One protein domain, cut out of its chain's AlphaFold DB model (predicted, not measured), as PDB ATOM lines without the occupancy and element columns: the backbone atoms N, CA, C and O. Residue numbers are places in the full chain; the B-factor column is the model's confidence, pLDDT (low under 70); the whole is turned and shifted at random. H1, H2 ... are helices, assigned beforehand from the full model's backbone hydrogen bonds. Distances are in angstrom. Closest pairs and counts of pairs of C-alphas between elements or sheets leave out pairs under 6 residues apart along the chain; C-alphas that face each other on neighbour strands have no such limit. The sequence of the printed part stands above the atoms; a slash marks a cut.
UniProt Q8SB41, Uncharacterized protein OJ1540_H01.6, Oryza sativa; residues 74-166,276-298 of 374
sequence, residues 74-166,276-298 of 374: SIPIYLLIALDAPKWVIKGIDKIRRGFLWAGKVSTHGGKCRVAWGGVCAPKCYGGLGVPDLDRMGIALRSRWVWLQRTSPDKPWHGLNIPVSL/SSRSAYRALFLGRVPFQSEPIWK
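What this domain is: This is residues 74 to 166 and 276 to 298 of the 374 residues of the protein "Uncharacterized protein OJ1540_H01.6" of Oryza sativa (UniProt Q8SB41). Start at the longest helix, H4: H1 and H5 pack on two different sides of its first half, and H2 meets the beginning of H4 at a corner and runs off away from it. Long loops join H2 to the very short H3, which lies near H2, and H3 to H4, and residues 151 to 156 stick out at the far end of H4. You will find 116 printed residues with five named helices, H1 to H5 in order along the chain, and no named strand; the class is all helix, though under half of the residues, 55 of 116, are in named elements. The whole is loose, with a radius of gyration of the C-alphas of 16.6 A, and only just elongated, spanning 51 by 34 by 21 A.

Where its parts are: Find C-alpha 134 at (231.653, 313.329, 293.690); from there H4, residues 134 to 151, runs 25.9 A to C-alpha 151 at (209.524, 320.528, 305.147). Go back to Ser 74 at (224.772, 310.023, 285.890) for H1, residues 74 to 82, 13.3 A long. H2 follows with residues 87 to 103 and 23.4 A, then H3 with residues 117 to 120 and 4.9 A. Past the cut, H5 takes residues 277 to 283 over 9.7 A.

How they stand to each other: H4 touches H1 with residues 134 to 142 alone; look at the closest C-alphas, those of Leu 80 and Gly 138, 5.1 A apart. These two run the same way at a steep tilt of 42 degrees. H4 touches H5 with residues 136 to 144 alone, closest at the C-alphas of Ala 140 and Tyr 281, 5.0 A. They run opposite ways at a steep tilt of 67 degrees, only just short of about perpendicular. H2 and H4 only just touch, with 3 pairs of C-alphas within 8 A, and only at their ends, where the C-alphas of Ile 90 and Leu 134 come closest at 6.5 A. H3 is close to H2 but not clearly touching: the closest C-alphas, of Arg 98 and Trp 117, are 7.7 A apart. H1 and H5 are apart. In H2 and H5 every O i to N i+4 pair is within hydrogen-bond range, against 4 of 5 in H1 and 10 of 14 in H4; H3 is too short for such a pair.

The domain as a whole: The C-alphas of Gly 111 and Asp 154, 53.3 A apart, are the farthest apart. Residues 167 to 275 are not printed, and C-alphas 166 and 276 are 19.5 A apart across this cut. The links H2 to H3 and H3 to H4 are long, and H1 to H2 is tight. The mean pLDDT of the printed part is 77.1; look for values under 70 at residue 74, residues 99 to 115, residue 124, residues 127 to 130 and residues 292 to 298.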
ATOM      1  N   SER A  74     226.123 310.252 285.338       65.56
ATOM      2  CA  SER A  74     224.772 310.023 285.890       65.56
ATOM      3  C   SER A  74     224.675 308.766 286.753       65.56
ATOM      4  O   SER A  74     224.024 308.828 287.788       65.56
ATOM      5  N   ILE A  75     225.357 307.668 286.400       70.94
ATOM      6  CA  ILE A  75     225.347 306.436 287.208       70.94
ATOM      7  C   ILE A  75     225.960 306.691 288.604       70.94
ATOM      8  O   ILE A  75     225.280 306.418 289.596       70.94
ATOM      9  N   PRO A  76     227.163 307.299 288.740       75.00
ATOM     10  CA  PRO A  76     227.672 307.727 290.045       75.00
ATOM     11  C   PRO A  76     226.737 308.694 290.784       75.00
ATOM     12  O   PRO A  76     226.509 308.519 291.976       75.00
ATOM     13  N   ILE A  77     226.182 309.699 290.095       77.81
ATOM     14  CA  ILE A  77     225.290 310.699 290.707       77.81
ATOM     15  C   ILE A  77     224.016 310.051 291.254       77.81
ATOM     16  O   ILE A  77     223.640 310.347 292.382       77.81
ATOM     17  N   TYR A  78     223.386 309.151 290.497       75.88
ATOM     18  CA  TYR A  78     222.172 308.443 290.903       75.88
ATOM     19  C   TYR A  78     222.398 307.635 292.186       75.88
ATOM     20  O   TYR A  78     221.641 307.769 293.144       75.88
ATOM     21  N   LEU A  79     223.495 306.871 292.248       81.00
ATOM     22  CA  LEU A  79     223.861 306.102 293.439       81.00
ATOM     23  C   LEU A  79     224.168 307.006 294.647       81.00
ATOM     24  O   LEU A  79     223.769 306.688 295.767       81.00
ATOM     25  N   LEU A  80     224.813 308.158 294.432       85.94
ATOM     26  CA  LEU A  80     225.154 309.118 295.492       85.94
ATOM     27  C   LEU A  80     223.939 309.808 296.142       85.94
ATOM     28  O   LEU A  80     224.093 310.350 297.237       85.94
ATOM     29  N   ILE A  81     222.750 309.778 295.521       84.44
ATOM     30  CA  ILE A  81     221.494 310.264 296.133       84.44
ATOM     31  C   ILE A  81     221.098 309.400 297.339       84.44
ATOM     32  O   ILE A  81     220.562 309.922 298.319       84.44
ATOM     33  N   ALA A  82     221.345 308.090 297.260       80.50
ATOM     34  CA  ALA A  82     220.931 307.111 298.264       80.50
ATOM     35  C   ALA A  82     222.086 306.623 299.155       80.50
ATOM     36  O   ALA A  82     221.854 306.260 300.305       80.50
ATOM     37  N   LEU A  83     223.319 306.605 298.640       84.88
ATOM     38  CA  LEU A  83     224.468 305.984 299.298       84.88
ATOM     39  C   LEU A  83     225.546 307.011 299.651       84.88
ATOM     40  O   LEU A  83     225.985 307.788 298.796       84.88
ATOM     41  N   ASP A  84     226.052 306.957 300.887       86.31
ATOM     42  CA  ASP A  84     227.327 307.586 301.239       86.31
ATOM     43  C   ASP A  84     228.489 306.710 300.752       86.31
ATOM     44  O   ASP A  84     228.970 305.811 301.442       86.31
ATOM     45  N   ALA A  85     228.876 306.913 299.491       86.88
ATOM     46  CA  ALA A  85     229.889 306.100 298.833       86.88
ATOM     47  C   ALA A  85     231.259 306.235 299.537       86.88
ATOM     48  O   ALA A  85     231.789 307.346 299.636       86.88
ATOM     49  N   PRO A  86     231.898 305.125 299.962       89.19
ATOM     50  CA  PRO A  86     233.203 305.177 300.608       89.19
ATOM     51  C   PRO A  86     234.255 305.912 299.769       89.19
ATOM     52  O   PRO A  86     234.319 305.766 298.547       89.19
ATOM     53  N   LYS A  87     235.169 306.631 300.436       90.38
ATOM     54  CA  LYS A  87     236.240 307.414 299.783       90.38
ATOM     55  C   LYS A  87     237.047 306.625 298.745       90.38
ATOM     56  O   LYS A  87     237.538 307.217 297.788       90.38
ATOM     57  N   TRP A  88     237.223 305.315 298.925       88.19
ATOM     58  CA  TRP A  88     237.934 304.472 297.959       88.19
ATOM     59  C   TRP A  88     237.128 304.242 296.668       88.19
ATOM     60  O   TRP A  88     237.722 304.270 295.591       88.19
ATOM     61  N   VAL A  89     235.795 304.117 296.752       88.06
ATOM     62  CA  VAL A  89     234.889 304.010 295.593       88.06
ATOM     63  C   VAL A  89     234.959 305.296 294.778       88.06
ATOM     64  O   VAL A  89     235.235 305.257 293.581       88.06
ATOM     65  N   ILE A  90     234.814 306.445 295.446       89.75
ATOM     66  CA  ILE A  90     234.909 307.769 294.818       89.75
ATOM     67  C   ILE A  90     236.271 307.949 294.132       89.75
ATOM     68  O   ILE A  90     236.324 308.303 292.955       89.75
ATOM     69  N   LYS A  91     237.380 307.612 294.809       89.19
ATOM     70  CA  LYS A  91     238.733 307.639 294.217       89.19
ATOM     71  C   LYS A  91     238.886 306.693 293.018       89.19
ATOM     72  O   LYS A  91     239.635 307.027 292.097       89.19
ATOM     73  N   GLY A  92     238.213 305.540 293.024       79.50
ATOM     74  CA  GLY A  92     238.178 304.581 291.918       79.50
ATOM     75  C   GLY A  92     237.442 305.134 290.697       79.50
ATOM     76  O   GLY A  92     238.013 305.188 289.609       79.50
ATOM     77  N   ILE A  93     236.228 305.650 290.895       80.69
ATOM     78  CA  ILE A  93     235.440 306.315 289.848       80.69
ATOM     79  C   ILE A  93     236.216 307.518 289.285       80.69
ATOM     80  O   ILE A  93     236.371 307.652 288.073       80.69
ATOM     81  N   ASP A  94     236.811 308.347 290.142       84.81
ATOM     82  CA  ASP A  94     237.628 309.484 289.712       84.81
ATOM     83  C   ASP A  94     238.957 309.080 289.059       84.81
ATOM     84  O   ASP A  94     239.530 309.862 288.300       84.81
ATOM     85  N   LYS A  95     239.491 307.878 289.308       78.50
ATOM     86  CA  LYS A  95     240.630 307.331 288.544       78.50
ATOM     87  C   LYS A  95     240.214 307.029 287.102       78.50
ATOM     88  O   LYS A  95     240.970 307.369 286.195       78.50
ATOM     89  N   ILE A  96     239.017 306.474 286.903       70.94
ATOM     90  CA  ILE A  96     238.446 306.199 285.576       70.94
ATOM     91  C   ILE A  96     238.127 307.517 284.855       70.94
ATOM     92  O   ILE A  96     238.610 307.732 283.747       70.94
ATOM     93  N   ARG A  97     237.422 308.454 285.508       73.12
ATOM     94  CA  ARG A  97     237.079 309.779 284.942       73.12
ATOM     95  C   ARG A  97     238.321 310.594 284.556       73.12
ATOM     96  O   ARG A  97     238.332 311.219 283.500       73.12
ATOM     97  N   ARG A  98     239.395 310.549 285.359       70.88
ATOM     98  CA  ARG A  98     240.700 311.149 285.007       70.88
ATOM     99  C   ARG A  98     241.389 310.442 283.851       70.88
ATOM    100  O   ARG A  98     241.929 311.120 282.981       70.88
ATOM    101  N   GLY A  99     241.394 309.110 283.867       59.66
ATOM    102  CA  GLY A  99     242.018 308.306 282.823       59.66
ATOM    103  C   GLY A  99     241.413 308.599 281.454       59.66
ATOM    104  O   GLY A  99     242.129 308.837 280.479       59.66
ATOM    105  N   PHE A 100     240.085 308.652 281.436       63.25
ATOM    106  CA  PHE A 100     239.272 309.036 280.302       63.25
ATOM    107  C   PHE A 100     239.608 310.463 279.838       63.25
ATOM    108  O   PHE A 100     240.076 310.635 278.716       63.25
ATOM    109  N   LEU A 101     239.490 311.469 280.721       61.34
ATOM    110  CA  LEU A 101     239.682 312.883 280.361       61.34
ATOM    111  C   LEU A 101     241.096 313.213 279.845       61.34
ATOM    112  O   LEU A 101     241.238 314.042 278.951       61.34
ATOM    113  N   TRP A 102     242.144 312.611 280.419       60.22
ATOM    114  CA  TRP A 102     243.535 313.000 280.135       60.22
ATOM    115  C   TRP A 102     244.308 312.043 279.220       60.22
ATOM    116  O   TRP A 102     245.401 312.403 278.777       60.22
ATOM    117  N   ALA A 103     243.805 310.834 278.945       51.94
ATOM    118  CA  ALA A 103     244.480 309.901 278.035       51.94
ATOM    119  C   ALA A 103     243.571 308.908 277.289       51.94
ATOM    120  O   ALA A 103     244.115 307.972 276.703       51.94
ATOM    121  N   GLY A 104     242.239 309.055 277.327       48.34
ATOM    122  CA  GLY A 104     241.317 308.153 276.625       48.34
ATOM    123  C   GLY A 104     241.388 306.692 277.093       48.34
ATOM    124  O   GLY A 104     241.161 305.781 276.307       48.34
ATOM    125  N   LYS A 105     241.770 306.439 278.356       48.88
ATOM    126  CA  LYS A 105     241.996 305.083 278.898       48.88
ATOM    127  C   LYS A 105     241.378 304.911 280.278       48.88
ATOM    128  O   LYS A 105     241.305 305.857 281.046       48.88
ATOM    129  N   VAL A 106     241.062 303.676 280.669       46.03
ATOM    130  CA  VAL A 106     240.499 303.356 282.001       46.03
ATOM    131  C   VAL A 106     241.409 303.799 283.170       46.03
ATOM    132  O   VAL A 106     240.944 303.967 284.296       46.03
ATOM    133  N   SER A 107     242.708 304.044 282.938       51.56
ATOM    134  CA  SER A 107     243.569 304.695 283.935       51.56
ATOM    135  C   SER A 107     244.726 305.514 283.349       51.56
ATOM    136  O   SER A 107     245.243 305.231 282.268       51.56
ATOM    137  N   THR A 108     245.165 306.517 284.115       53.19
ATOM    138  CA  THR A 108     246.337 307.370 283.848       53.19
ATOM    139  C   THR A 108     247.297 307.397 285.028       53.19
ATOM    140  O   THR A 108     246.875 307.477 286.182       53.19
ATOM    141  N   HIS A 109     248.600 307.429 284.743       57.38
ATOM    142  CA  HIS A 109     249.615 307.839 285.717       57.38
ATOM    143  C   HIS A 109     249.620 309.368 285.880       57.38
ATOM    144  O   HIS A 109     249.313 310.097 284.934       57.38
ATOM    145  N   GLY A 110     249.981 309.850 287.076       50.00
ATOM    146  CA  GLY A 110     249.822 311.255 287.479       50.00
ATOM    147  C   GLY A 110     250.447 312.275 286.523       50.00
ATOM    148  O   GLY A 110     249.817 313.287 286.237       50.00
ATOM    149  N   GLY A 111     251.611 311.967 285.937       53.03
ATOM    150  CA  GLY A 111     252.311 312.845 284.987       53.03
ATOM    151  C   GLY A 111     251.571 313.148 283.673       53.03
ATOM    152  O   GLY A 111     252.028 313.991 282.908       53.03
ATOM    153  N   LYS A 112     250.430 312.496 283.393       50.03
ATOM    154  CA  LYS A 112     249.553 312.840 282.254       50.03
ATOM    155  C   LYS A 112     248.462 313.861 282.612       50.03
ATOM    156  O   LYS A 112     247.936 314.523 281.720       50.03
ATOM    157  N   CYS A 113     248.137 314.025 283.894       56.00
ATOM    158  CA  CYS A 113     247.119 314.963 284.362       56.00
ATOM    159  C   CYS A 113     247.716 316.372 284.485       56.00
ATOM    160  O   CYS A 113     248.419 316.664 285.448       56.00
ATOM    161  N   ARG A 114     247.425 317.264 283.529       55.72
ATOM    162  CA  ARG A 114     247.990 318.632 283.516       55.72
ATOM    163  C   ARG A 114     247.394 319.583 284.553       55.72
ATOM    164  O   ARG A 114     247.998 320.608 284.844       55.72
ATOM    165  N   VAL A 115     246.211 319.269 285.077       63.69
ATOM    166  CA  VAL A 115     245.504 320.084 286.072       63.69
ATOM    167  C   VAL A 115     245.077 319.192 287.233       63.69
ATOM    168  O   VAL A 115     244.609 318.068 287.028       63.69
ATOM    169  N   ALA A 116     245.234 319.695 288.458       74.00
ATOM    170  CA  ALA A 116     244.796 319.003 289.664       74.00
ATOM    171  C   ALA A 116     243.282 318.735 289.622       74.00
ATOM    172  O   ALA A 116     242.489 319.613 289.276       74.00
ATOM    173  N   TRP A 117     242.863 317.529 290.012       78.75
ATOM    174  CA  TRP A 117     241.469 317.093 289.858       78.75
ATOM    175  C   TRP A 117     240.466 317.973 290.617       78.75
ATOM    176  O   TRP A 117     239.430 318.315 290.067       78.75
ATOM    177  N   GLY A 118     240.808 318.456 291.817       79.81
ATOM    178  CA  GLY A 118     239.972 319.413 292.565       79.81
ATOM    179  C   GLY A 118     239.866 320.819 291.946       79.81
ATOM    180  O   GLY A 118     239.044 321.623 292.394       79.81
ATOM    181  N   GLY A 119     240.691 321.122 290.936       73.06
ATOM    182  CA  GLY A 119     240.531 322.271 290.042       73.06
ATOM    183  C   GLY A 119     239.604 321.937 288.872       73.06
ATOM    184  O   GLY A 119     238.641 322.656 288.637       73.06
ATOM    185  N   VAL A 120     239.819 320.794 288.204       71.19
ATOM    186  CA  VAL A 120     238.928 320.286 287.137       71.19
ATOM    187  C   VAL A 120     237.478 320.175 287.622       71.19
ATOM    188  O   VAL A 120     236.563 320.607 286.923       71.19
ATOM    189  N   CYS A 121     237.271 319.664 288.836       81.81
ATOM    190  CA  CYS A 121     235.949 319.445 289.415       81.81
ATOM    191  C   CYS A 121     235.310 320.688 290.065       81.81
ATOM    192  O   CYS A 121     234.233 320.606 290.660       81.81
ATOM    193  N   ALA A 122     235.960 321.853 289.980       77.00
ATOM    194  CA  ALA A 122     235.347 323.100 290.413       77.00
ATOM    195  C   ALA A 122     234.308 323.591 289.376       77.00
ATOM    196  O   ALA A 122     234.462 323.352 288.172       77.00
ATOM    197  N   PRO A 123     233.255 324.311 289.806       77.94
ATOM    198  CA  PRO A 123     232.378 325.042 288.898       77.94
ATOM    199  C   PRO A 123     233.155 326.036 288.022       77.94
ATOM    200  O   PRO A 123     234.175 326.584 288.445       77.94
ATOM    201  N   LYS A 124     232.636 326.332 286.823       69.25
ATOM    202  CA  LYS A 124     233.297 327.232 285.854       69.25
ATOM    203  C   LYS A 124     233.530 328.651 286.398       69.25
ATOM    204  O   LYS A 124     234.568 329.239 286.126       69.25
ATOM    205  N   CYS A 125     232.635 329.153 287.255       71.31
ATOM    206  CA  CYS A 125     232.793 330.434 287.963       71.31
ATOM    207  C   CYS A 125     233.952 330.464 288.983       71.31
ATOM    208  O   CYS A 125     234.290 331.532 289.477       71.31
ATOM    209  N   TYR A 126     234.578 329.321 289.273       75.56
ATOM    210  CA  TYR A 126     235.791 329.188 290.090       75.56
ATOM    211  C   TYR A 126     236.969 328.617 289.273       75.56
ATOM    212  O   TYR A 126     237.863 327.980 289.828       75.56
ATOM    213  N   GLY A 127     236.952 328.790 287.944       66.88
ATOM    214  CA  GLY A 127     238.049 328.421 287.038       66.88
ATOM    215  C   GLY A 127     238.150 326.930 286.693       66.88
ATOM    216  O   GLY A 127     239.092 326.528 286.006       66.88
ATOM    217  N   GLY A 128     237.205 326.100 287.146       67.31
ATOM    218  CA  GLY A 128     237.180 324.664 286.856       67.31
ATOM    219  C   GLY A 128     236.448 324.282 285.571       67.31
ATOM    220  O   GLY A 128     235.863 325.120 284.886       67.31
ATOM    221  N   LEU A 129     236.461 322.986 285.252       63.06
ATOM    222  CA  LEU A 129     235.876 322.440 284.023       63.06
ATOM    223  C   LEU A 129     234.360 322.193 284.145       63.06
ATOM    224  O   LEU A 129     233.681 322.005 283.139       63.06
ATOM    225  N   GLY A 130     233.809 322.211 285.364       67.44
ATOM    226  CA  GLY A 130     232.400 321.898 285.634       67.44
ATOM    227  C   GLY A 130     232.091 320.404 285.785       67.44
ATOM    228  O   GLY A 130     230.927 320.046 285.949       67.44
ATOM    229  N   VAL A 131     233.110 319.539 285.783       76.69
ATOM    230  CA  VAL A 131     232.972 318.115 286.130       76.69
ATOM    231  C   VAL A 131     232.510 318.005 287.594       76.69
ATOM    232  O   VAL A 131     233.110 318.646 288.453       76.69
ATOM    233  N   PRO A 132     231.476 317.217 287.942       81.69
ATOM    234  CA  PRO A 132     231.062 317.090 289.339       81.69
ATOM    235  C   PRO A 132     232.132 316.432 290.222       81.69
ATOM    236  O   PRO A 132     232.529 315.289 289.974       81.69
ATOM    237  N   ASP A 133     232.551 317.136 291.272       89.50
ATOM    238  CA  ASP A 133     233.256 316.586 292.430       89.50
ATOM    239  C   ASP A 133     232.296 315.640 293.161       89.50
ATOM    240  O   ASP A 133     231.262 316.082 293.661       89.50
ATOM    241  N   LEU A 134     232.589 314.337 293.177       89.88
ATOM    242  CA  LEU A 134     231.653 313.329 293.690       89.88
ATOM    243  C   LEU A 134     231.494 313.381 295.215       89.88
ATOM    244  O   LEU A 134     230.409 313.091 295.712       89.88
ATOM    245  N   ASP A 135     232.533 313.798 295.944       91.19
ATOM    246  CA  ASP A 135     232.474 313.995 297.395       91.19
ATOM    247  C   ASP A 135     231.499 315.135 297.735       91.19
ATOM    248  O   ASP A 135     230.562 314.963 298.516       91.19
ATOM    249  N   ARG A 136     231.677 316.302 297.100       92.62
ATOM    250  CA  ARG A 136     230.791 317.463 297.293       92.62
ATOM    251  C   ARG A 136     229.392 317.217 296.733       92.62
ATOM    252  O   ARG A 136     228.413 317.640 297.337       92.62
ATOM    253  N   MET A 137     229.280 316.535 295.596       91.06
ATOM    254  CA  MET A 137     227.990 316.203 294.989       91.06
ATOM    255  C   MET A 137     227.202 315.226 295.867       91.06
ATOM    256  O   MET A 137     226.010 315.436 296.052       91.06
ATOM    257  N   GLY A 138     227.850 314.230 296.483       92.00
ATOM    258  CA  GLY A 138     227.211 313.347 297.465       92.00
ATOM    259  C   GLY A 138     226.640 314.110 298.663       92.00
ATOM    260  O   GLY A 138     225.460 313.957 298.975       92.00
ATOM    261  N   ILE A 139     227.436 315.004 299.268       93.50
ATOM    262  CA  ILE A 139     226.979 315.871 300.370       93.50
ATOM    263  C   ILE A 139     225.784 316.721 299.934       93.50
ATOM    264  O   ILE A 139     224.774 316.763 300.637       93.50
ATOM    265  N   ALA A 140     225.882 317.380 298.775       93.56
ATOM    266  CA  ALA A 140     224.799 318.193 298.240       93.56
ATOM    267  C   ALA A 140     223.525 317.352 298.087       93.56
ATOM    268  O   ALA A 140     222.538 317.644 298.747       93.56
ATOM    269  N   LEU A 141     223.565 316.269 297.304       91.75
ATOM    270  CA  LEU A 141     222.409 315.413 297.021       91.75
ATOM    271  C   LEU A 141     221.746 314.865 298.289       91.75
ATOM    272  O   LEU A 141     220.522 314.926 298.385       91.75
ATOM    273  N   ARG A 142     222.518 314.368 299.264       92.56
ATOM    274  CA  ARG A 142     221.957 313.775 300.492       92.56
ATOM    275  C   ARG A 142     221.452 314.805 301.498       92.56
ATOM    276  O   ARG A 142     220.520 314.507 302.240       92.56
ATOM    277  N   SER A 143     221.947 316.045 301.457       94.12
ATOM    278  CA  SER A 143     221.376 317.155 302.240       94.12
ATOM    279  C   SER A 143     219.909 317.446 301.878       94.12
ATOM    280  O   SER A 143     219.170 317.969 302.711       94.12
ATOM    281  N   ARG A 144     219.445 317.018 300.690       92.38
ATOM    282  CA  ARG A 144     218.018 316.999 300.319       92.38
ATOM    283  C   ARG A 144     217.160 316.237 301.329       92.38
ATOM    284  O   ARG A 144     216.046 316.666 301.604       92.38
ATOM    285  N   TRP A 145     217.648 315.117 301.864       91.00
ATOM    286  CA  TRP A 145     216.884 314.303 302.813       91.00
ATOM    287  C   TRP A 145     216.696 315.024 304.146       91.00
ATOM    288  O   TRP A 145     215.590 315.018 304.672       91.00
ATOM    289  N   VAL A 146     217.728 315.724 304.633       91.38
ATOM    290  CA  VAL A 146     217.641 316.555 305.848       91.38
ATOM    291  C   VAL A 146     216.631 317.686 305.667       91.38
ATOM    292  O   VAL A 146     215.837 317.941 306.562       91.38
ATOM    293  N   TRP A 147     216.631 318.342 304.503       93.19
ATOM    294  CA  TRP A 147     215.633 319.361 304.176       93.19
ATOM    295  C   TRP A 147     214.211 318.779 304.174       93.19
ATOM    296  O   TRP A 147     213.338 319.255 304.896       93.19
ATOM    297  N   LEU A 148     213.991 317.707 303.407       91.75
ATOM    298  CA  LEU A 148     212.673 317.089 303.259       91.75
ATOM    299  C   LEU A 148     212.129 316.536 304.587       91.75
ATOM    300  O   LEU A 148     210.929 316.640 304.823       91.75
ATOM    301  N   GLN A 149     212.989 316.020 305.475       89.38
ATOM    302  CA  GLN A 149     212.612 315.599 306.832       89.38
ATOM    303  C   GLN A 149     211.982 316.722 307.671       89.38
ATOM    304  O   GLN A 149     211.275 316.411 308.622       89.38
ATOM    305  N   ARG A 150     212.213 318.001 307.341       89.50
ATOM    306  CA  ARG A 150     211.632 319.154 308.057       89.50
ATOM    307  C   ARG A 150     210.474 319.805 307.310       89.50
ATOM    308  O   ARG A 150     209.540 320.281 307.938       89.50
ATOM    309  N   THR A 151     210.524 319.829 305.978       91.94
ATOM    310  CA  THR A 151     209.524 320.528 305.147       91.94
ATOM    311  C   THR A 151     208.407 319.636 304.615       91.94
ATOM    312  O   THR A 151     207.612 320.080 303.788       91.94
ATOM    313  N   SER A 152     208.400 318.343 304.935       89.19
ATOM    314  CA  SER A 152     207.445 317.389 304.358       89.19
ATOM    315  C   SER A 152     207.081 316.271 305.346       89.19
ATOM    316  O   SER A 152     207.361 315.101 305.063       89.19
ATOM    317  N   PRO A 153     206.461 316.613 306.496       84.94
ATOM    318  CA  PRO A 153     206.083 315.646 307.529       84.94
ATOM    319  C   PRO A 153     205.055 314.616 307.038       84.94
ATOM    320  O   PRO A 153     205.059 313.476 307.494       84.94
ATOM    321  N   ASP A 154     204.230 314.971 306.049       88.56
ATOM    322  CA  ASP A 154     203.141 314.132 305.519       88.56
ATOM    323  C   ASP A 154     203.621 312.999 304.591       88.56
ATOM    324  O   ASP A 154     202.819 312.298 303.969       88.56
ATOM    325  N   LYS A 155     204.936 312.846 304.395       88.19
ATOM    326  CA  LYS A 155     205.484 311.842 303.474       88.19
ATOM    327  C   LYS A 155     205.627 310.482 304.167       88.19
ATOM    328  O   LYS A 155     206.138 310.440 305.279       88.19
ATOM    329  N   PRO A 156     205.318 309.349 303.502       87.12
ATOM    330  CA  PRO A 156     205.350 308.022 304.141       87.12
ATOM    331  C   PRO A 156     206.711 307.577 304.701       87.12
ATOM    332  O   PRO A 156     206.771 306.654 305.503       87.12
ATOM    333  N   TRP A 157     207.812 308.195 304.260       82.44
ATOM    334  CA  TRP A 157     209.163 307.937 304.772       82.44
ATOM    335  C   TRP A 157     209.551 308.852 305.951       82.44
ATOM    336  O   TRP A 157     210.652 308.720 306.490       82.44
ATOM    337  N   HIS A 158     208.689 309.787 306.358       80.56
ATOM    338  CA  HIS A 158     208.907 310.627 307.531       80.56
ATOM    339  C   HIS A 158     208.993 309.754 308.795       80.56
ATOM    340  O   HIS A 158     208.243 308.796 308.960       80.56
ATOM    341  N   GLY A 159     209.969 310.035 309.660       77.81
ATOM    342  CA  GLY A 159     210.311 309.182 310.805       77.81
ATOM    343  C   GLY A 159     211.266 308.014 310.503       77.81
ATOM    344  O   GLY A 159     211.832 307.457 311.442       77.81
ATOM    345  N   LEU A 160     211.537 307.670 309.234       83.94
ATOM    346  CA  LEU A 160     212.596 306.703 308.917       83.94
ATOM    347  C   LEU A 160     213.984 307.293 309.207       83.94
ATOM    348  O   LEU A 160     214.284 308.444 308.877       83.94
ATOM    349  N   ASN A 161     214.869 306.470 309.777       81.75
ATOM    350  CA  ASN A 161     216.264 306.832 310.021       81.75
ATOM    351  C   ASN A 161     217.069 306.796 308.711       81.75
ATOM    352  O   ASN A 161     217.744 305.813 308.402       81.75
ATOM    353  N   ILE A 162     216.969 307.867 307.922       83.25
ATOM    354  CA  ILE A 162     217.738 308.024 306.685       83.25
ATOM    355  C   ILE A 162     219.230 308.176 307.050       83.25
ATOM    356  O   ILE A 162     219.575 309.087 307.812       83.25
ATOM    357  N   PRO A 163     220.135 307.329 306.516       79.19
ATOM    358  CA  PRO A 163     221.557 307.372 306.838       79.19
ATOM    359  C   PRO A 163     222.227 308.593 306.198       79.19
ATOM    360  O   PRO A 163     222.728 308.555 305.077       79.19
ATOM    361  N   VAL A 164     222.232 309.695 306.942       85.25
ATOM    362  CA  VAL A 164     222.872 310.963 306.576       85.25
ATOM    363  C   VAL A 164     224.183 311.121 307.355       85.25
ATOM    364  O   VAL A 164     224.241 310.817 308.554       85.25
ATOM    365  N   SER A 165     225.242 311.627 306.715       88.81
ATOM    366  CA  SER A 165     226.519 311.894 307.396       88.81
ATOM    367  C   SER A 165     226.452 313.135 308.305       88.81
ATOM    368  O   SER A 165     225.565 313.984 308.194       88.81
ATOM    369  N   LEU A 166     227.405 313.283 309.236       87.62
ATOM    370  CA  LEU A 166     227.477 314.495 310.068       87.62
ATOM    371  C   LEU A 166     227.733 315.758 309.223       87.62
ATOM    372  O   LEU A 166     227.206 316.820 309.544       87.62
ATOM    373  N   SER A 276     217.475 323.250 296.423       92.12
ATOM    374  CA  SER A 276     217.886 322.603 295.176       92.12
ATOM    375  C   SER A 276     219.290 322.006 295.314       92.12
ATOM    376  O   SER A 276     220.208 322.635 295.842       92.12
ATOM    377  N   SER A 277     219.507 320.792 294.794       89.38
ATOM    378  CA  SER A 277     220.840 320.160 294.843       89.38
ATOM    379  C   SER A 277     221.891 320.948 294.052       89.38
ATOM    380  O   SER A 277     223.087 320.830 294.310       89.38
ATOM    381  N   ARG A 278     221.450 321.799 293.113       86.50
ATOM    382  CA  ARG A 278     222.303 322.706 292.342       86.50
ATOM    383  C   ARG A 278     222.796 323.884 293.185       86.50
ATOM    384  O   ARG A 278     223.986 324.198 293.107       86.50
ATOM    385  N   SER A 279     221.930 324.531 293.970       91.44
ATOM    386  CA  SER A 279     222.354 325.605 294.877       91.44
ATOM    387  C   SER A 279     223.145 325.048 296.062       91.44
ATOM    388  O   SER A 279     224.205 325.588 296.374       91.44
ATOM    389  N   ALA A 280     222.753 323.888 296.601       93.62
ATOM    390  CA  ALA A 280     223.533 323.135 297.588       93.62
ATOM    391  C   ALA A 280     224.968 322.836 297.110       93.62
ATOM    392  O   ALA A 280     225.937 323.172 297.788       93.62
ATOM    393  N   TYR A 281     225.124 322.273 295.905       91.56
ATOM    394  CA  TYR A 281     226.446 321.981 295.346       91.56
ATOM    395  C   TYR A 281     227.285 323.247 295.140       91.56
ATOM    396  O   TYR A 281     228.479 323.234 295.419       91.56
ATOM    397  N   ARG A 282     226.678 324.357 294.696       90.06
ATOM    398  CA  ARG A 282     227.363 325.656 294.563       90.06
ATOM    399  C   ARG A 282     227.814 326.219 295.913       90.06
ATOM    400  O   ARG A 282     228.930 326.732 295.994       90.06
ATOM    401  N   ALA A 283     226.995 326.091 296.954       92.69
ATOM    402  CA  ALA A 283     227.308 326.581 298.293       92.69
ATOM    403  C   ALA A 283     228.527 325.872 298.924       92.69
ATOM    404  O   ALA A 283     229.299 326.505 299.638       92.69
ATOM    405  N   LEU A 284     228.805 324.611 298.562       92.81
ATOM    406  CA  LEU A 284     230.028 323.883 298.959       92.81
ATOM    407  C   LEU A 284     231.340 324.423 298.337       92.81
ATOM    408  O   LEU A 284     232.418 323.865 298.581       92.81
ATOM    409  N   PHE A 285     231.268 325.492 297.536       89.81
ATOM    410  CA  PHE A 285     232.418 326.248 297.022       89.81
ATOM    411  C   PHE A 285     232.455 327.707 297.513       89.81
ATOM    412  O   PHE A 285     233.329 328.457 297.076       89.81
ATOM    413  N   LEU A 286     231.552 328.120 298.413       86.62
ATOM    414  CA  LEU A 286     231.620 329.438 299.054       86.62
ATOM    415  C   LEU A 286     232.962 329.621 299.779       86.62
ATOM    416  O   LEU A 286     233.563 328.665 300.267       86.62
ATOM    417  N   GLY A 287     233.457 330.859 299.789       83.94
ATOM    418  CA  GLY A 287     234.807 331.186 300.257       83.94
ATOM    419  C   GLY A 287     235.920 330.943 299.227       83.94
ATOM    420  O   GLY A 287     237.048 331.370 299.457       83.94
ATOM    421  N   ARG A 288     235.644 330.323 298.067       83.44
ATOM    422  CA  ARG A 288     236.573 330.397 296.927       83.44
ATOM    423  C   ARG A 288     236.466 331.755 296.242       83.44
ATOM    424  O   ARG A 288     235.368 332.252 296.004       83.44
ATOM    425  N   VAL A 289     237.614 332.307 295.859       80.44
ATOM    426  CA  VAL A 289     237.680 333.504 295.015       80.44
ATOM    427  C   VAL A 289     237.055 333.169 293.649       80.44
ATOM    428  O   VAL A 289     237.473 332.180 293.033       80.44
ATOM    429  N   PRO A 290     236.046 333.925 293.174       75.75
ATOM    430  CA  PRO A 290     235.493 333.732 291.840       75.75
ATOM    431  C   PRO A 290     236.564 334.024 290.791       75.75
ATOM    432  O   PRO A 290     237.430 334.877 290.970       75.75
ATOM    433  N   PHE A 291     236.511 333.305 289.679       72.31
ATOM    434  CA  PHE A 291     237.486 333.461 288.614       72.31
ATOM    435  C   PHE A 291     237.178 334.733 287.812       72.31
ATOM    436  O   PHE A 291     236.212 334.768 287.056       72.31
ATOM    437  N   GLN A 292     237.965 335.791 288.045       54.56
ATOM    438  CA  GLN A 292     237.672 337.154 287.575       54.56
ATOM    439  C   GLN A 292     238.037 337.430 286.109       54.56
ATOM    440  O   GLN A 292     237.566 338.420 285.558       54.56
ATOM    441  N   SER A 293     238.861 336.595 285.466       57.28
ATOM    442  CA  SER A 293     239.141 336.733 284.033       57.28
ATOM    443  C   SER A 293     238.199 335.871 283.196       57.28
ATOM    444  O   SER A 293     237.582 334.922 283.686       57.28
ATOM    445  N   GLU A 294     238.157 336.139 281.892       51.06
ATOM    446  CA  GLU A 294     237.574 335.208 280.926       51.06
ATOM    447  C   GLU A 294     238.164 333.796 281.120       51.06
ATOM    448  O   GLU A 294     239.352 333.679 281.450       51.06
ATOM    449  N   PRO A 295     237.367 332.722 280.950       49.41
ATOM    450  CA  PRO A 295     237.771 331.370 281.325       49.41
ATOM    451  C   PRO A 295     239.099 330.971 280.673       49.41
ATOM    452  O   PRO A 295     239.214 331.004 279.453       49.41
ATOM    453  N   ILE A 296     240.077 330.506 281.471       44.38
ATOM    454  CA  ILE A 296     241.373 329.975 280.968       44.38
ATOM    455  C   ILE A 296     241.138 328.939 279.859       44.38
ATOM    456  O   ILE A 296     241.886 328.842 278.890       44.38
ATOM    457  N   TRP A 297     240.044 328.198 280.005       43.91
ATOM    458  CA  TRP A 297     239.434 327.295 279.044       43.91
ATOM    459  C   TRP A 297     238.807 328.065 277.858       43.91
ATOM    460  O   TRP A 297     237.604 327.962 277.625       43.91
ATOM    461  N   LYS A 298     239.625 328.833 277.119       33.94
ATOM    462  CA  LYS A 298     239.316 329.380 275.786       33.94
ATOM    463  C   LYS A 298     239.892 328.481 274.692       33.94
ATOM    464  O   LYS A 298     241.052 328.066 274.752       33.94
TER     465      LYS A 298